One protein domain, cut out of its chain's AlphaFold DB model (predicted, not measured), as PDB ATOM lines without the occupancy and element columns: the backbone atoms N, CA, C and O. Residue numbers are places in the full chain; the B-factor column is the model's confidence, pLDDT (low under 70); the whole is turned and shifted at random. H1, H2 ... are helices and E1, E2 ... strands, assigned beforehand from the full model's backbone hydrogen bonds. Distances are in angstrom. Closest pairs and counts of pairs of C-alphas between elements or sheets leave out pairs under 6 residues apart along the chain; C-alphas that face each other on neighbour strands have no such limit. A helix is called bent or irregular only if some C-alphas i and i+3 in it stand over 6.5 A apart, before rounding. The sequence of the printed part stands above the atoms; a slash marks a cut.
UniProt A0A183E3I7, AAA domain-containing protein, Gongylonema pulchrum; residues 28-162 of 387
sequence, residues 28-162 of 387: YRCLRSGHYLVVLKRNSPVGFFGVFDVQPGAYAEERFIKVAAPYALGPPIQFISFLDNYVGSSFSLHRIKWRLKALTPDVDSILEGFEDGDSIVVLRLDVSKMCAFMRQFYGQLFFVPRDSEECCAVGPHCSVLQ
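This is residues 28 to 162 of the 387 residues of the protein "AAA domain-containing protein" of Gongylonema pulchrum (UniProt A0A183E3I7). A strongly twisted, branched sheet of seven strands is built about the sharply bent strand E2, whose first part pairs with E4 and E7 and whose later part pairs with E3 and E5. The helical hairpin of H1 and H2 sits near one end of the long axis, and H3 is on the sheet toward the other end. The 135 printed residues hold three named helices and seven named strands, in the order E1 E2 E3 E4 H1 H2 E5 H3 E6 E7; the neighbour pairs are antiparallel. The class is mixed, helices and strands, with under half of the residues, 63, in named elements. The whole is compact, with a radius of gyration of the C-alphas of 15.8 A, yet elongated, spanning 53 by 27 by 26 A.

Residues 28 to 29 pair antiparallel with residues 36 to 37 of E1, residues 35 to 40. E1, an edge strand, is the antiparallel neighbour of E5, residues 119 to 124, with N 38 and O 121 at 2.8 A. E2, residues 46 to 56, bends by 132 degrees at residue 50. On one side of E2 lie E3, residues 65 to 69, with N 52 and O 67 at 3.1 A, and E4, residues 77 to 79, with N 46 and O 79 at 2.9 A. On the other side lie E5, with N 55 and O 122 at 2.9 A, and E7, residues 158 to 161, with N 49 and O 159 at 2.8 A. E2 and E3 form a hairpin. H1, residues 93 to 101, and H2, residues 107 to 112, touch; the closest C-alphas are those of Leu 100 and Val 107, 5.8 A. They run opposite ways at 35.0 degrees, only just a steep tilt. H1 and E5 are apart. H3, residues 127 to 136, is on the sheet at a height of 10.3 A; its closest C-alpha pair with E2 is Met 130 and Val 51, 6.7 A. E6, residues 151 to 153, forms a hairpin with E7, with N 160 and O 152 at 2.8 A. In H1, H2 and H3 every O i to N i+4 pair is within hydrogen-bond range.

E1 begins at C-alpha 35, (200.300, 165.803, 224.310), and is 16.0 A long. E2 measures 14.0 A, E3 12.3 A, E4 6.8 A, H1 12.3 A, H2 8.8 A, E5 16.7 A, H3 14.3 A and E6 7.2 A. E7, 10.2 A long, ends at C-alpha 161, (205.045, 181.394, 215.591).

The C-alphas farthest apart are those of Gly 88 and Gly 139, 53.8 A. The printed part has no cut. The links E4 to H1 and H3 to E6 are long. The mean pLDDT of the printed part is 72.7; 49 residues are under 70, among them residues 82 to 91 and 133 to 151.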
ATOM      1  N   TYR A  28     205.339 173.018 227.216       82.25
ATOM      2  CA  TYR A  28     205.695 172.027 228.217       82.25
ATOM      3  C   TYR A  28     205.232 170.654 227.767       82.25
ATOM      4  O   TYR A  28     204.189 170.491 227.120       82.25
ATOM      5  N   ARG A  29     206.021 169.635 228.098       80.25
ATOM      6  CA  ARG A  29     205.668 168.262 227.757       80.25
ATOM      7  C   ARG A  29     204.621 167.763 228.744       80.25
ATOM      8  O   ARG A  29     204.751 167.944 229.956       80.25
ATOM      9  N   CYS A  30     203.592 167.099 228.231       84.88
ATOM     10  CA  CYS A  30     202.647 166.405 229.090       84.88
ATOM     11  C   CYS A  30     203.151 164.999 229.451       84.88
ATOM     12  O   CYS A  30     203.932 164.385 228.724       84.88
ATOM     13  N   LEU A  31     202.633 164.453 230.552       85.88
ATOM     14  CA  LEU A  31     202.854 163.071 230.986       85.88
ATOM     15  C   LEU A  31     202.374 162.062 229.927       85.88
ATOM     16  O   LEU A  31     202.990 161.017 229.732       85.88
ATOM     17  N   ARG A  32     201.282 162.379 229.214       84.38
ATOM     18  CA  ARG A  32     200.780 161.571 228.092       84.38
ATOM     19  C   ARG A  32     201.583 161.858 226.822       84.38
ATOM     20  O   ARG A  32     201.752 163.009 226.429       84.38
ATOM     21  N   SER A  33     202.007 160.798 226.135       82.38
ATOM     22  CA  SER A  33     202.688 160.914 224.839       82.38
ATOM     23  C   SER A  33     201.814 161.630 223.799       82.38
ATOM     24  O   SER A  33     200.585 161.513 223.821       82.38
ATOM     25  N   GLY A  34     202.446 162.402 222.912       79.69
ATOM     26  CA  GLY A  34     201.769 163.195 221.879       79.69
ATOM     27  C   GLY A  34     200.950 164.381 222.403       79.69
ATOM     28  O   GLY A  34     200.301 165.053 221.605       79.69
ATOM     29  N   HIS A  35     200.965 164.648 223.714       85.44
ATOM     30  CA  HIS A  35     200.300 165.803 224.310       85.44
ATOM     31  C   HIS A  35     201.321 166.861 224.727       85.44
ATOM     32  O   HIS A  35     202.380 166.550 225.279       85.44
ATOM     33  N   TYR A  36     200.962 168.116 224.490       85.50
ATOM     34  CA  TYR A  36     201.772 169.283 224.809       85.50
ATOM     35  C   TYR A  36     200.901 170.315 225.507       85.50
ATOM     36  O   TYR A  36     199.712 170.436 225.210       85.50
ATOM     37  N   LEU A  37     201.488 171.050 226.436       86.38
ATOM     38  CA  LEU A  37     200.837 172.131 227.149       86.38
ATOM     39  C   LEU A  37     201.459 173.448 226.708       86.38
ATOM     40  O   LEU A  37     202.675 173.545 226.584       86.38
ATOM     41  N   VAL A  38     200.622 174.448 226.472       85.75
ATOM     42  CA  VAL A  38     201.034 175.783 226.044       85.75
ATOM     43  C   VAL A  38     200.471 176.796 227.016       85.75
ATOM     44  O   VAL A  38     199.265 176.780 227.288       85.75
ATOM     45  N   VAL A  39     201.324 177.687 227.513       85.19
ATOM     46  CA  VAL A  39     200.886 178.875 228.248       85.19
ATOM     47  C   VAL A  39     200.795 180.033 227.260       85.19
ATOM     48  O   VAL A  39     201.797 180.498 226.723       85.19
ATOM     49  N   LEU A  40     199.573 180.483 226.990       82.31
ATOM     50  CA  LEU A  40     199.297 181.655 226.171       82.31
ATOM     51  C   LEU A  40     199.357 182.900 227.047       82.31
ATOM     52  O   LEU A  40     198.508 183.081 227.923       82.31
ATOM     53  N   LYS A  41     200.338 183.760 226.775       84.19
ATOM     54  CA  LYS A  41     200.498 185.031 227.476       84.19
ATOM     55  C   LYS A  41     199.380 186.013 227.148       84.19
ATOM     56  O   LYS A  41     198.935 186.094 225.997       84.19
ATOM     57  N   ARG A  42     198.926 186.769 228.150       80.44
ATOM     58  CA  ARG A  42     197.877 187.786 227.981       80.44
ATOM     59  C   ARG A  42     198.207 188.737 226.828       80.44
ATOM     60  O   ARG A  42     199.287 189.320 226.786       80.44
ATOM     61  N   ASN A  43     197.252 188.929 225.915       73.69
ATOM     62  CA  ASN A  43     197.377 189.797 224.736       73.69
ATOM     63  C   ASN A  43     198.570 189.479 223.812       73.69
ATOM     64  O   ASN A  43     198.927 190.316 222.979       73.69
ATOM     65  N   SER A  44     199.150 188.279 223.913       77.56
ATOM     66  CA  SER A  44     200.225 187.809 223.041       77.56
ATOM     67  C   SER A  44     199.702 186.702 222.117       77.56
ATOM     68  O   SER A  44     199.480 185.575 222.568       77.56
ATOM     69  N   PRO A  45     199.416 187.008 220.835       74.81
ATOM     70  CA  PRO A  45     198.956 186.013 219.878       74.81
ATOM     71  C   PRO A  45     200.039 184.984 219.576       74.81
ATOM     72  O   PRO A  45     201.155 185.352 219.219       74.81
ATOM     73  N   VAL A  46     199.676 183.705 219.616       77.06
ATOM     74  CA  VAL A  46     200.541 182.608 219.173       77.06
ATOM     75  C   VAL A  46     199.934 181.981 217.923       77.06
ATOM     76  O   VAL A  46     198.778 181.543 217.931       77.06
ATOM     77  N   GLY A  47     200.695 181.983 216.832       77.12
ATOM     78  CA  GLY A  47     200.315 181.400 215.552       77.12
ATOM     79  C   GLY A  47     200.687 179.924 215.475       77.12
ATOM     80  O   GLY A  47     201.774 179.542 215.889       77.12
ATOM     81  N   PHE A  48     199.814 179.096 214.912       77.62
ATOM     82  CA  PHE A  48     200.069 177.676 214.695       77.62
ATOM     83  C   PHE A  48     199.848 177.293 213.235       77.62
ATOM     84  O   PHE A  48     198.888 177.727 212.589       77.62
ATOM     85  N   PHE A  49     200.707 176.408 212.749       74.31
ATOM     86  CA  PHE A  49     200.550 175.688 211.497       74.31
ATOM     87  C   PHE A  49     200.484 174.195 211.771       74.31
ATOM     88  O   PHE A  49     201.259 173.659 212.562       74.31
ATOM     89  N   GLY A  50     199.574 173.533 211.072       76.06
ATOM     90  CA  GLY A  50     199.493 172.092 211.009       76.06
ATOM     91  C   GLY A  50     198.212 171.464 211.533       76.06
ATOM     92  O   GLY A  50     197.218 172.142 211.785       76.06
ATOM     93  N   VAL A  51     198.220 170.134 211.637       76.56
ATOM     94  CA  VAL A  51     197.068 169.332 212.062       76.56
ATOM     95  C   VAL A  51     197.267 168.868 213.495       76.56
ATOM     96  O   VAL A  51     198.169 168.087 213.797       76.56
ATOM     97  N   PHE A  52     196.398 169.339 214.378       81.50
ATOM     98  CA  PHE A  52     196.432 169.034 215.800       81.50
ATOM     99  C   PHE A  52     195.030 169.136 216.382       81.50
ATOM    100  O   PHE A  52     194.139 169.740 215.790       81.50
ATOM    101  N   ASP A  53     194.823 168.561 217.558       84.81
ATOM    102  CA  ASP A  53     193.630 168.868 218.331       84.81
ATOM    103  C   ASP A  53     193.975 169.795 219.487       84.81
ATOM    104  O   ASP A  53     195.044 169.680 220.084       84.81
ATOM    105  N   VAL A  54     193.053 170.689 219.821       83.19
ATOM    106  CA  VAL A  54     193.236 171.693 220.864       83.19
ATOM    107  C   VAL A  54     192.125 171.620 221.901       83.19
ATOM    108  O   VAL A  54     190.957 171.421 221.561       83.19
ATOM    109  N   GLN A  55     192.478 171.806 223.169       80.62
ATOM    110  CA  GLN A  55     191.519 171.935 224.257       80.62
ATOM    111  C   GLN A  55     191.888 173.115 225.178       80.62
ATOM    112  O   GLN A  55     193.008 173.147 225.701       80.62
ATOM    113  N   PRO A  56     190.970 174.075 225.410       68.19
ATOM    114  CA  PRO A  56     191.174 175.159 226.367       68.19
ATOM    115  C   PRO A  56     190.897 174.679 227.798       68.19
ATOM    116  O   PRO A  56     189.766 174.321 228.129       68.19
ATOM    117  N   GLY A  57     191.919 174.701 228.659       61.12
ATOM    118  CA  GLY A  57     191.805 174.307 230.066       61.12
ATOM    119  C   GLY A  57     191.422 172.833 230.310       61.12
ATOM    120  O   GLY A  57     190.922 172.141 229.433       61.12
ATOM    121  N   ALA A  58     191.706 172.358 231.533       55.03
ATOM    122  CA  ALA A  58     191.404 171.031 232.107       55.03
ATOM    123  C   ALA A  58     191.127 169.889 231.105       55.03
ATOM    124  O   ALA A  58     190.020 169.766 230.585       55.03
ATOM    125  N   TYR A  59     192.114 169.008 230.917       53.41
ATOM    126  CA  TYR A  59     192.029 167.843 230.035       53.41
ATOM    127  C   TYR A  59     190.724 167.052 230.197       53.41
ATOM    128  O   TYR A  59     190.393 166.592 231.291       53.41
ATOM    129  N   ALA A  60     190.003 166.892 229.090       64.44
ATOM    130  CA  ALA A  60     188.816 166.062 228.960       64.44
ATOM    131  C   ALA A  60     188.825 165.457 227.553       64.44
ATOM    132  O   ALA A  60     188.736 166.171 226.555       64.44
ATOM    133  N   GLU A  61     188.947 164.135 227.482       61.75
ATOM    134  CA  GLU A  61     189.247 163.399 226.248       61.75
ATOM    135  C   GLU A  61     188.219 163.628 225.124       61.75
ATOM    136  O   GLU A  61     188.569 163.641 223.944       61.75
ATOM    137  N   GLU A  62     186.972 163.921 225.496       67.88
ATOM    138  CA  GLU A  62     185.849 164.165 224.586       67.88
ATOM    139  C   GLU A  62     185.731 165.620 224.089       67.88
ATOM    140  O   GLU A  62     184.915 165.902 223.215       67.88
ATOM    141  N   ARG A  63     186.520 166.571 224.616       75.56
ATOM    142  CA  ARG A  63     186.329 168.023 224.373       75.56
ATOM    143  C   ARG A  63     187.348 168.663 223.430       75.56
ATOM    144  O   ARG A  63     187.446 169.886 223.359       75.56
ATOM    145  N   PHE A  64     188.114 167.853 222.714       78.12
ATOM    146  CA  PHE A  64     189.127 168.335 221.783       78.12
ATOM    147  C   PHE A  64     188.510 168.901 220.496       78.12
ATOM    148  O   PHE A  64     187.764 168.220 219.789       78.12
ATOM    149  N   ILE A  65     188.886 170.130 220.152       76.81
ATOM    150  CA  ILE A  65     188.563 170.773 218.878       76.81
ATOM    151  C   ILE A  65     189.611 170.334 217.854       76.81
ATOM    152  O   ILE A  65     190.806 170.517 218.072       76.81
ATOM    153  N   LYS A  66     189.174 169.753 216.733       79.69
ATOM    154  CA  LYS A  66     190.072 169.339 215.643       79.69
ATOM    155  C   LYS A  66     190.491 170.564 214.831       79.69
ATOM    156  O   LYS A  66     189.625 171.288 214.340       79.69
ATOM    157  N   VAL A  67     191.793 170.769 214.656       73.38
ATOM    158  CA  VAL A  67     192.369 171.899 213.918       73.38
ATOM    159  C   VAL A  67     193.187 171.381 212.739       73.38
ATOM    160  O   VAL A  67     193.992 170.461 212.870       73.38
ATOM    161  N   ALA A  68     192.977 171.993 211.577       71.81
ATOM    162  CA  ALA A  68     193.809 171.821 210.393       71.81
ATOM    163  C   ALA A  68     194.211 173.213 209.896       71.81
ATOM    164  O   ALA A  68     193.475 173.853 209.144       71.81
ATOM    165  N   ALA A  69     195.348 173.707 210.382       67.31
ATOM    166  CA  ALA A  69     195.921 174.979 209.966       67.31
ATOM    167  C   ALA A  69     196.824 174.777 208.731       67.31
ATOM    168  O   ALA A  69     197.524 173.764 208.645       67.31
ATOM    169  N   PRO A  70     196.807 175.708 207.761       61.34
ATOM    170  CA  PRO A  70     197.450 175.517 206.462       61.34
ATOM    171  C   PRO A  70     198.973 175.390 206.588       61.34
ATOM    172  O   PRO A  70     199.625 176.271 207.126       61.34
ATOM    173  N   TYR A  71     199.560 174.330 206.029       57.25
ATOM    174  CA  TYR A  71     201.022 174.159 205.950       57.25
ATOM    175  C   TYR A  71     201.679 174.916 204.780       57.25
ATOM    176  O   TYR A  71     202.898 174.869 204.606       57.25
ATOM    177  N   ALA A  72     200.880 175.569 203.932       51.16
ATOM    178  CA  ALA A  72     201.352 176.256 202.739       51.16
ATOM    179  C   ALA A  72     200.596 177.576 202.525       51.16
ATOM    180  O   ALA A  72     199.378 177.577 202.355       51.16
ATOM    181  N   LEU A  73     201.353 178.680 202.476       51.28
ATOM    182  CA  LEU A  73     200.978 179.961 201.854       51.28
ATOM    183  C   LEU A  73     199.719 180.671 202.408       51.28
ATOM    184  O   LEU A  73     199.200 181.576 201.758       51.28
ATOM    185  N   GLY A  74     199.247 180.294 203.601       52.06
ATOM    186  CA  GLY A  74     198.127 180.930 204.304       52.06
ATOM    187  C   GLY A  74     198.528 181.458 205.689       52.06
ATOM    188  O   GLY A  74     199.573 181.065 206.209       52.06
ATOM    189  N   PRO A  75     197.729 182.349 206.301       57.59
ATOM    190  CA  PRO A  75     197.995 182.830 207.653       57.59
ATOM    191  C   PRO A  75     197.848 181.690 208.683       57.59
ATOM    192  O   PRO A  75     197.015 180.797 208.489       57.59
ATOM    193  N   PRO A  76     198.625 181.705 209.781       70.38
ATOM    194  CA  PRO A  76     198.502 180.713 210.846       70.38
ATOM    195  C   PRO A  76     197.154 180.844 211.562       70.38
ATOM    196  O   PRO A  76     196.560 181.926 211.603       70.38
ATOM    197  N   ILE A  77     196.697 179.768 212.209       73.12
ATOM    198  CA  ILE A  77     195.628 179.914 213.205       73.12
ATOM    199  C   ILE A  77     196.213 180.613 214.434       73.12
ATOM    200  O   ILE A  77     197.258 180.206 214.933       73.12
ATOM    201  N   GLN A  78     195.568 181.677 214.909       75.94
ATOM    202  CA  GLN A  78     196.038 182.432 216.068       75.94
ATOM    203  C   GLN A  78     195.216 182.089 217.304       75.94
ATOM    204  O   GLN A  78     193.988 182.195 217.286       75.94
ATOM    205  N   PHE A  79     195.899 181.735 218.389       78.12
ATOM    206  CA  PHE A  79     195.306 181.686 219.720       78.12
ATOM    207  C   PHE A  79     195.748 182.913 220.510       78.12
ATOM    208  O   PHE A  79     196.921 183.282 220.493       78.12
ATOM    209  N   ILE A  80     194.796 183.552 221.187       75.06
ATOM    210  CA  ILE A  80     195.025 184.767 221.968       75.06
ATOM    211  C   ILE A  80     194.334 184.583 223.317       75.06
ATOM    212  O   ILE A  80     193.167 184.191 223.357       75.06
ATOM    213  N   SER A  81     195.059 184.861 224.401       77.88
ATOM    214  CA  SER A  81     194.486 184.937 225.744       77.88
ATOM    215  C   SER A  81     194.022 186.363 226.034       77.88
ATOM    216  O   SER A  81     194.785 187.313 225.835       77.88
ATOM    217  N   PHE A  82     192.791 186.508 226.522       69.75
ATOM    218  CA  PHE A  82     192.207 187.782 226.932       69.75
ATOM    219  C   PHE A  82     191.829 187.725 228.413       69.75
ATOM    220  O   PHE A  82     191.471 186.666 228.924       69.75
ATOM    221  N   LEU A  83     191.884 188.873 229.088       66.56
ATOM    222  CA  LEU A  83     191.295 189.027 230.414       66.56
ATOM    223  C   LEU A  83     189.805 189.331 230.229       66.56
ATOM    224  O   LEU A  83     189.458 190.332 229.598       66.56
ATOM    225  N   ASP A  84     188.927 188.476 230.747       58.50
ATOM    226  CA  ASP A  84     187.497 188.778 230.763       58.50
ATOM    227  C   ASP A  84     187.248 189.964 231.705       58.50
ATOM    228  O   ASP A  84     187.583 189.915 232.885       58.50
ATOM    229  N   ASN A  85     186.608 191.024 231.202       51.25
ATOM    230  CA  ASN A  85     186.242 192.223 231.974       51.25
ATOM    231  C   ASN A  85     185.138 191.966 233.027       51.25
ATOM    232  O   ASN A  85     184.498 192.908 233.500       51.25
ATOM    233  N   TYR A  86     184.871 190.708 233.387       53.06
ATOM    234  CA  TYR A  86     183.942 190.385 234.460       53.06
ATOM    235  C   TYR A  86     184.576 190.750 235.802       53.06
ATOM    236  O   TYR A  86     185.512 190.119 236.289       53.06
ATOM    237  N   VAL A  87     184.035 191.814 236.387       44.50
ATOM    238  CA  VAL A  87     184.384 192.349 237.700       44.50
ATOM    239  C   VAL A  87     184.386 191.227 238.747       44.50
ATOM    240  O   VAL A  87     183.342 190.665 239.065       44.50
ATOM    241  N   GLY A  88     185.558 190.931 239.316       48.75
ATOM    242  CA  GLY A  88     185.670 190.301 240.636       48.75
ATOM    243  C   GLY A  88     186.052 188.820 240.718       48.75
ATOM    244  O   GLY A  88     186.145 188.314 241.834       48.75
ATOM    245  N   SER A  89     186.323 188.101 239.624       51.75
ATOM    246  CA  SER A  89     186.857 186.734 239.750       51.75
ATOM    247  C   SER A  89     188.385 186.740 239.826       51.75
ATOM    248  O   SER A  89     189.058 186.690 238.800       51.75
ATOM    249  N   SER A  90     188.955 186.755 241.035       56.81
ATOM    250  CA  SER A  90     190.373 186.423 241.213       56.81
ATOM    251  C   SER A  90     190.614 184.981 240.747       56.81
ATOM    252  O   SER A  90     189.973 184.051 241.254       56.81
ATOM    253  N   PHE A  91     191.516 184.760 239.792       68.06
ATOM    254  CA  PHE A  91     191.864 183.406 239.362       68.06
ATOM    255  C   PHE A  91     192.528 182.625 240.514       68.06
ATOM    256  O   PHE A  91     193.332 183.147 241.284       68.06
ATOM    257  N   SER A  92     192.174 181.345 240.673       74.75
ATOM    258  CA  SER A  92     192.718 180.507 241.749       74.75
ATOM    259  C   SER A  92     193.975 179.777 241.282       74.75
ATOM    260  O   SER A  92     193.885 178.716 240.653       74.75
ATOM    261  N   LEU A  93     195.151 180.299 241.651       77.94
ATOM    262  CA  LEU A  93     196.447 179.634 241.440       77.94
ATOM    263  C   LEU A  93     196.456 178.199 241.986       77.94
ATOM    264  O   LEU A  93     196.974 177.287 241.345       77.94
ATOM    265  N   HIS A  94     195.806 177.968 243.130       81.00
ATOM    266  CA  HIS A  94     195.685 176.636 243.719       81.00
ATOM    267  C   HIS A  94     194.952 175.660 242.783       81.00
ATOM    268  O   HIS A  94     195.411 174.538 242.560       81.00
ATOM    269  N   ARG A  95     193.841 176.088 242.166       80.31
ATOM    270  CA  ARG A  95     193.086 175.258 241.211       80.31
ATOM    271  C   ARG A  95     193.895 174.956 239.948       80.31
ATOM    272  O   ARG A  95     193.809 173.842 239.431       80.31
ATOM    273  N   ILE A  96     194.668 175.927 239.461       80.75
ATOM    274  CA  ILE A  96     195.557 175.749 238.305       80.75
ATOM    275  C   ILE A  96     196.660 174.746 238.645       80.75
ATOM    276  O   ILE A  96     196.818 173.766 237.918       80.75
ATOM    277  N   LYS A  97     197.335 174.909 239.792       85.81
ATOM    278  CA  LYS A  97     198.382 173.994 240.275       85.81
ATOM    279  C   LYS A  97     197.904 172.543 240.316       85.81
ATOM    280  O   LYS A  97     198.577 171.659 239.792       85.81
ATOM    281  N   TRP A  98     196.727 172.288 240.892       83.94
ATOM    282  CA  TRP A  98     196.161 170.934 240.951       83.94
ATOM    283  C   TRP A  98     195.872 170.339 239.573       83.94
ATOM    284  O   TRP A  98     196.119 169.156 239.355       83.94
ATOM    285  N   ARG A  99     195.387 171.151 238.630       82.44
ATOM    286  CA  ARG A  99     195.136 170.703 237.255       82.44
ATOM    287  C   ARG A  99     196.432 170.439 236.493       82.44
ATOM    288  O   ARG A  99     196.503 169.452 235.773       82.44
ATOM    289  N   LEU A 100     197.449 171.278 236.677       85.00
ATOM    290  CA  LEU A 100     198.758 171.125 236.041       85.00
ATOM    291  C   LEU A 100     199.474 169.847 236.482       85.00
ATOM    292  O   LEU A 100     200.005 169.143 235.629       85.00
ATOM    293  N   LYS A 101     199.399 169.488 237.771       87.75
ATOM    294  CA  LYS A 101     199.977 168.238 238.301       87.75
ATOM    295  C   LYS A 101     199.481 166.979 237.585       87.75
ATOM    296  O   LYS A 101     200.216 166.003 237.496       87.75
ATOM    297  N   ALA A 102     198.249 166.990 237.077       84.75
ATOM    298  CA  ALA A 102     197.698 165.866 236.321       84.75
ATOM    299  C   ALA A 102     198.213 165.799 234.871       84.75
ATOM    300  O   ALA A 102     198.021 164.785 234.199       84.75
ATOM    301  N   LEU A 103     198.824 166.875 234.369       84.44
ATOM    302  CA  LEU A 103     199.172 167.036 232.960       84.44
ATOM    303  C   LEU A 103     200.668 167.018 232.710       84.44
ATOM    304  O   LEU A 103     201.077 166.406 231.732       84.44
ATOM    305  N   THR A 104     201.471 167.666 233.547       85.69
ATOM    306  CA  THR A 104     202.893 167.914 233.282       85.69
ATOM    307  C   THR A 104     203.714 167.861 234.573       85.69
ATOM    308  O   THR A 104     203.193 168.226 235.631       85.69
ATOM    309  N   PRO A 105     204.980 167.403 234.519       86.00
ATOM    310  CA  PRO A 105     205.896 167.509 235.651       86.00
ATOM    311  C   PRO A 105     206.379 168.951 235.894       86.00
ATOM    312  O   PRO A 105     206.782 169.265 237.010       86.00
ATOM    313  N   ASP A 106     206.289 169.843 234.903       86.38
ATOM    314  CA  ASP A 106     206.894 171.184 234.923       86.38
ATOM    315  C   ASP A 106     206.023 172.237 235.641       86.38
ATOM    316  O   ASP A 106     205.988 173.411 235.275       86.38
ATOM    317  N   VAL A 107     205.271 171.819 236.666       86.94
ATOM    318  CA  VAL A 107     204.243 172.647 237.320       86.94
ATOM    319  C   VAL A 107     204.825 173.918 237.925       86.94
ATOM    320  O   VAL A 107     204.255 174.989 237.738       86.94
ATOM    321  N   ASP A 108     205.929 173.807 238.662       86.88
ATOM    322  CA  ASP A 108     206.501 174.956 239.365       86.88
ATOM    323  C   ASP A 108     207.100 175.965 238.367       86.88
ATOM    324  O   ASP A 108     206.815 177.153 238.479       86.88
ATOM    325  N   SER A 109     207.762 175.494 237.301       85.94
ATOM    326  CA  SER A 109     208.255 176.352 236.207       85.94
ATOM    327  C   SER A 109     207.129 177.099 235.483       85.94
ATOM    328  O   SER A 109     207.285 178.269 235.140       85.94
ATOM    329  N   ILE A 110     205.976 176.453 235.269       85.19
ATOM    330  CA  ILE A 110     204.803 177.118 234.683       85.19
ATOM    331  C   ILE A 110     204.285 178.211 235.618       85.19
ATOM    332  O   ILE A 110     203.979 179.310 235.163       85.19
ATOM    333  N   LEU A 111     204.157 177.906 236.913       85.69
ATOM    334  CA  LEU A 111     203.559 178.813 237.892       85.69
ATOM    335  C   LEU A 111     204.449 180.012 238.234       85.69
ATOM    336  O   LEU A 111     203.896 181.067 238.525       85.69
ATOM    337  N   GLU A 112     205.777 179.880 238.175       86.12
ATOM    338  CA  GLU A 112     206.718 180.995 238.386       86.12
ATOM    339  C   GLU A 112     206.489 182.151 237.408       86.12
ATOM    340  O   GLU A 112     206.629 183.313 237.779       86.12
ATOM    341  N   GLY A 113     206.102 181.833 236.171       79.94
ATOM    342  CA  GLY A 113     205.829 182.823 235.139       79.94
ATOM    343  C   GLY A 113     204.349 183.098 234.895       79.94
ATOM    344  O   GLY A 113     204.067 183.891 234.013       79.94
ATOM    345  N   PHE A 114     203.397 182.440 235.562       84.25
ATOM    346  CA  PHE A 114     201.973 182.531 235.200       84.25
ATOM    347  C   PHE A 114     201.309 183.795 235.766       84.25
ATOM    348  O   PHE A 114     201.214 183.956 236.984       84.25
ATOM    349  N   GLU A 115     200.795 184.660 234.891       83.88
ATOM    350  CA  GLU A 115     200.187 185.942 235.268       83.88
ATOM    351  C   GLU A 115     198.661 185.961 235.085       83.88
ATOM    352  O   GLU A 115     198.062 185.088 234.453       83.88
ATOM    353  N   ASP A 116     198.006 186.986 235.640       79.12
ATOM    354  CA  ASP A 116     196.569 187.178 235.450       79.12
ATOM    355  C   ASP A 116     196.228 187.491 233.985       79.12
ATOM    356  O   ASP A 116     196.796 188.392 233.360       79.12
ATOM    357  N   GLY A 117     195.251 186.764 233.446       75.38
ATOM    358  CA  GLY A 117     194.876 186.797 232.033       75.38
ATOM    359  C   GLY A 117     195.738 185.924 231.115       75.38
ATOM    360  O   GLY A 117     195.503 185.935 229.904       75.38
ATOM    361  N   ASP A 118     196.688 185.149 231.648       82.88
ATOM    362  CA  ASP A 118     197.296 184.035 230.916       82.88
ATOM    363  C   ASP A 118     196.303 182.865 230.796       82.88
ATOM    364  O   ASP A 118     195.446 182.638 231.655       82.88
ATOM    365  N   SER A 119     196.428 182.086 229.722       82.62
ATOM    366  CA  SER A 119     195.599 180.900 229.478       82.62
ATOM    367  C   SER A 119     196.448 179.662 229.252       82.62
ATOM    368  O   SER A 119     197.559 179.734 228.743       82.62
ATOM    369  N   ILE A 120     195.894 178.494 229.581       85.00
ATOM    370  CA  ILE A 120     196.547 177.204 229.348       85.00
ATOM    371  C   ILE A 120     195.767 176.423 228.301       85.00
ATOM    372  O   ILE A 120     194.560 176.192 228.439       85.00
ATOM    373  N   VAL A 121     196.485 175.968 227.284       84.69
ATOM    374  CA  VAL A 121     195.950 175.165 226.190       84.69
ATOM    375  C   VAL A 121     196.679 173.832 226.132       84.69
ATOM    376  O   VAL A 121     197.899 173.775 226.257       84.69
ATOM    377  N   VAL A 122     195.927 172.750 225.933       86.25
ATOM    378  CA  VAL A 122     196.496 171.421 225.696       86.25
ATOM    379  C   VAL A 122     196.357 171.084 224.218       86.25
ATOM    380  O   VAL A 122     195.257 171.118 223.663       86.25
ATOM    381  N   LEU A 123     197.476 170.741 223.593       85.19
ATOM    382  CA  LEU A 123     197.564 170.267 222.220       85.19
ATOM    383  C   LEU A 123     197.728 168.752 222.211       85.19
ATOM    384  O   LEU A 123     198.502 168.199 222.994       85.19
ATOM    385  N   ARG A 124     197.037 168.085 221.290       86.81
ATOM    386  CA  ARG A 124     197.207 166.661 220.996       86.81
ATOM    387  C   ARG A 124     197.634 166.488 219.543       86.81
ATOM    388  O   ARG A 124     196.876 166.801 218.624       86.81
ATOM    389  N   LEU A 125     198.838 165.959 219.353       81.62
ATOM    390  CA  LEU A 125     199.395 165.584 218.056       81.62
ATOM    391  C   LEU A 125     199.164 164.091 217.821       81.62
ATOM    392  O   LEU A 125     199.895 163.238 218.322       81.62
ATOM    393  N   ASP A 126     198.111 163.779 217.072       78.19
ATOM    394  CA  ASP A 126     197.737 162.409 216.733       78.19
ATOM    395  C   ASP A 126     198.484 161.942 215.475       78.19
ATOM    396  O   ASP A 126     198.270 162.452 214.370       78.19
ATOM    397  N   VAL A 127     199.345 160.936 215.642       72.38
ATOM    398  CA  VAL A 127     200.143 160.345 214.559       72.38
ATOM    399  C   VAL A 127     199.263 159.801 213.437       72.38
ATOM    400  O   VAL A 127     199.601 159.969 212.268       72.38
ATOM    401  N   SER A 128     198.107 159.209 213.744       75.00
ATOM    402  CA  SER A 128     197.208 158.669 212.722       75.00
ATOM    403  C   SER A 128     196.610 159.775 211.849       75.00
ATOM    404  O   SER A 128     196.545 159.614 210.626       75.00
ATOM    405  N   LYS A 129     196.250 160.923 212.439       73.50
ATOM    406  CA  LYS A 129     195.804 162.106 211.681       73.50
ATOM    407  C   LYS A 129     196.921 162.683 210.827       73.50
ATOM    408  O   LYS A 129     196.684 163.001 209.664       73.50
ATOM    409  N   MET A 130     198.135 162.749 211.369       67.62
ATOM    410  CA  MET A 130     199.307 163.189 210.613       67.62
ATOM    411  C   MET A 130     199.582 162.265 209.419       67.62
ATOM    412  O   MET A 130     199.768 162.740 208.304       67.62
ATOM    413  N   CYS A 131     199.525 160.943 209.598       68.75
ATOM    414  CA  CYS A 131     199.706 159.993 208.498       68.75
ATOM    415  C   CYS A 131     198.592 160.069 207.443       68.75
ATOM    416  O   CYS A 131     198.850 159.796 206.270       68.75
ATOM    417  N   ALA A 132     197.354 160.382 207.836       70.12
ATOM    418  CA  ALA A 132     196.259 160.608 206.893       70.12
ATOM    419  C   ALA A 132     196.485 161.895 206.085       70.12
ATOM    420  O   ALA A 132     196.385 161.871 204.859       70.12
ATOM    421  N   PHE A 133     196.883 162.974 206.762       68.19
ATOM    422  CA  PHE A 133     197.269 164.233 206.130       68.19
ATOM    423  C   PHE A 133     198.411 164.025 205.120       68.19
ATOM    424  O   PHE A 133     198.260 164.336 203.943       68.19
ATOM    425  N   MET A 134     199.518 163.401 205.531       64.25
ATOM    426  CA  MET A 134     200.680 163.175 204.657       64.25
ATOM    427  C   MET A 134     200.346 162.316 203.432       64.25
ATOM    428  O   MET A 134     200.867 162.566 202.348       64.25
ATOM    429  N   ARG A 135     199.451 161.329 203.573       67.25
ATOM    430  CA  ARG A 135     198.963 160.534 202.436       67.25
ATOM    431  C   ARG A 135     198.179 161.378 201.435       67.25
ATOM    432  O   ARG A 135     198.334 161.186 200.236       67.25
ATOM    433  N   GLN A 136     197.347 162.296 201.918       62.66
ATOM    434  CA  GLN A 136     196.499 163.127 201.066       62.66
ATOM    435  C   GLN A 136     197.278 164.234 200.342       62.66
ATOM    436  O   GLN A 136     196.909 164.617 199.236       62.66
ATOM    437  N   PHE A 137     198.359 164.723 200.947       57.88
ATOM    438  CA  PHE A 137     199.176 165.817 200.416       57.88
ATOM    439  C   PHE A 137     200.567 165.352 199.944       57.88
ATOM    440  O   PHE A 137     201.512 166.139 199.886       57.88
ATOM    441  N   TYR A 138     200.703 164.070 199.593       53.94
ATOM    442  CA  TYR A 138     201.939 163.522 199.039       53.94
ATOM    443  C   TYR A 138     202.380 164.300 197.786       53.94
ATOM    444  O   TYR A 138     201.575 164.569 196.895       53.94
ATOM    445  N   GLY A 139     203.662 164.673 197.727       52.72
ATOM    446  CA  GLY A 139     204.238 165.450 196.622       52.72
ATOM    447  C   GLY A 139     204.013 166.966 196.697       52.72
ATOM    448  O   GLY A 139     204.444 167.679 195.794       52.72
ATOM    449  N   GLN A 140     203.370 167.476 197.752       53.03
ATOM    450  CA  GLN A 140     203.252 168.916 197.997       53.03
ATOM    451  C   GLN A 140     204.475 169.450 198.755       53.03
ATOM    452  O   GLN A 140     205.022 168.786 199.636       53.03
ATOM    453  N   LEU A 141     204.894 170.674 198.425       50.03
ATOM    454  CA  LEU A 141     205.920 171.394 199.177       50.03
ATOM    455  C   LEU A 141     205.282 172.023 200.420       50.03
ATOM    456  O   LEU A 141     204.395 172.868 200.307       50.03
ATOM    457  N   PHE A 142     205.758 171.633 201.600       50.31
ATOM    458  CA  PHE A 142     205.357 172.243 202.865       50.31
ATOM    459  C   PHE A 142     206.411 173.240 203.323       50.31
ATOM    460  O   PHE A 142     207.607 172.942 203.293       50.31
ATOM    461  N   PHE A 143     205.969 174.407 203.785       51.69
ATOM    462  CA  PHE A 143     206.865 175.339 204.450       51.69
ATOM    463  C   PHE A 143     206.887 175.003 205.937       51.69
ATOM    464  O   PHE A 143     205.925 175.266 206.655       51.69
ATOM    465  N   VAL A 144     207.982 174.395 206.387       54.56
ATOM    466  CA  VAL A 144     208.246 174.197 207.812       54.56
ATOM    467  C   VAL A 144     209.219 175.295 208.231       54.56
ATOM    468  O   VAL A 144     210.376 175.265 207.800       54.56
ATOM    469  N   PRO A 145     208.769 176.307 208.987       54.16
ATOM    470  CA  PRO A 145     209.663 177.353 209.447       54.16
ATOM    471  C   PRO A 145     210.760 176.755 210.342       54.16
ATOM    472  O   PRO A 145     210.526 175.819 211.108       54.16
ATOM    473  N   ARG A 146     211.985 177.263 210.184       54.59
ATOM    474  CA  ARG A 146     213.166 176.803 210.922       54.59
ATOM    475  C   ARG A 146     213.045 177.190 212.396       54.59
ATOM    476  O   ARG A 146     212.602 178.296 212.686       54.59
ATOM    477  N   ASP A 147     213.508 176.315 213.287       62.22
ATOM    478  CA  ASP A 147     213.592 176.619 214.718       62.22
ATOM    479  C   ASP A 147     214.434 177.886 214.969       62.22
ATOM    480  O   ASP A 147     215.579 177.997 214.513       62.22
ATOM    481  N   SER A 148     213.845 178.835 215.692       63.09
ATOM    482  CA  SER A 148     214.395 180.111 216.148       63.09
ATOM    483  C   SER A 148     213.748 180.504 217.487       63.09
ATOM    484  O   SER A 148     212.891 179.794 218.008       63.09
ATOM    485  N   GLU A 149     214.134 181.644 218.063       63.97
ATOM    486  CA  GLU A 149     213.454 182.178 219.256       63.97
ATOM    487  C   GLU A 149     211.991 182.559 218.980       63.97
ATOM    488  O   GLU A 149     211.163 182.517 219.880       63.97
ATOM    489  N   GLU A 150     211.655 182.881 217.729       64.75
ATOM    490  CA  GLU A 150     210.326 183.350 217.325       64.75
ATOM    491  C   GLU A 150     209.495 182.282 216.605       64.75
ATOM    492  O   GLU A 150     208.294 182.472 216.382       64.75
ATOM    493  N   CYS A 151     210.109 181.145 216.261       69.62
ATOM    494  CA  CYS A 151     209.434 179.997 215.679       69.62
ATOM    495  C   CYS A 151     209.966 178.669 216.228       69.62
ATOM    496  O   CYS A 151     211.167 178.447 216.201       69.62
ATOM    497  N   CYS A 152     209.105 177.724 216.613       71.12
ATOM    498  CA  CYS A 152     209.560 176.361 216.917       71.12
ATOM    499  C   CYS A 152     208.663 175.272 216.327       71.12
ATOM    500  O   CYS A 152     207.451 175.446 216.163       71.12
ATOM    501  N   ALA A 153     209.261 174.122 216.024       72.06
ATOM    502  CA  ALA A 153     208.539 172.895 215.737       72.06
ATOM    503  C   ALA A 153     208.093 172.203 217.039       72.06
ATOM    504  O   ALA A 153     208.894 171.872 217.915       72.06
ATOM    505  N   VAL A 154     206.796 171.921 217.148       72.19
ATOM    506  CA  VAL A 154     206.207 171.091 218.201       72.19
ATOM    507  C   VAL A 154     205.887 169.731 217.591       72.19
ATOM    508  O   VAL A 154     204.892 169.547 216.891       72.19
ATOM    509  N   GLY A 155     206.765 168.758 217.826       68.50
ATOM    510  CA  GLY A 155     206.689 167.472 217.131       68.50
ATOM    511  C   GLY A 155     207.021 167.597 215.634       68.50
ATOM    512  O   GLY A 155     207.577 168.604 215.205       68.50
ATOM    513  N   PRO A 156     206.719 166.573 214.817       60.28
ATOM    514  CA  PRO A 156     207.238 166.504 213.451       60.28
ATOM    515  C   PRO A 156     206.568 167.487 212.479       60.28
ATOM    516  O   PRO A 156     207.169 167.838 211.468       60.28
ATOM    517  N   HIS A 157     205.332 167.926 212.756       65.56
ATOM    518  CA  HIS A 157     204.524 168.691 211.801       65.56
ATOM    519  C   HIS A 157     203.569 169.699 212.468       65.56
ATOM    520  O   HIS A 157     202.506 169.972 211.926       65.56
ATOM    521  N   CYS A 158     203.879 170.242 213.643       73.75
ATOM    522  CA  CYS A 158     203.208 171.453 214.126       73.75
ATOM    523  C   CYS A 158     204.269 172.537 214.255       73.75
ATOM    524  O   CYS A 158     205.312 172.288 214.851       73.75
ATOM    525  N   SER A 159     204.032 173.709 213.678       76.00
ATOM    526  CA  SER A 159     204.957 174.835 213.785       76.00
ATOM    527  C   SER A 159     204.271 175.990 214.479       76.00
ATOM    528  O   SER A 159     203.121 176.309 214.178       76.00
ATOM    529  N   VAL A 160     204.986 176.605 215.403       75.88
ATOM    530  CA  VAL A 160     204.489 177.676 216.253       75.88
ATOM    531  C   VAL A 160     205.239 178.946 215.919       75.88
ATOM    532  O   VAL A 160     206.460 178.920 215.853       75.88
ATOM    533  N   LEU A 161     204.512 180.047 215.752       71.81
ATOM    534  CA  LEU A 161     205.045 181.394 215.591       71.81
ATOM    535  C   LEU A 161     204.670 182.239 216.814       71.81
ATOM    536  O   LEU A 161     203.486 182.369 217.130       71.81
ATOM    537  N   GLN A 162     205.662 182.828 217.479       64.31
ATOM    538  CA  GLN A 162     205.451 183.759 218.595       64.31
ATOM    539  C   GLN A 162     205.452 185.229 218.181       64.31
ATOM    540  O   GLN A 162     204.968 186.073 218.933       64.31
TER     541      GLN A 162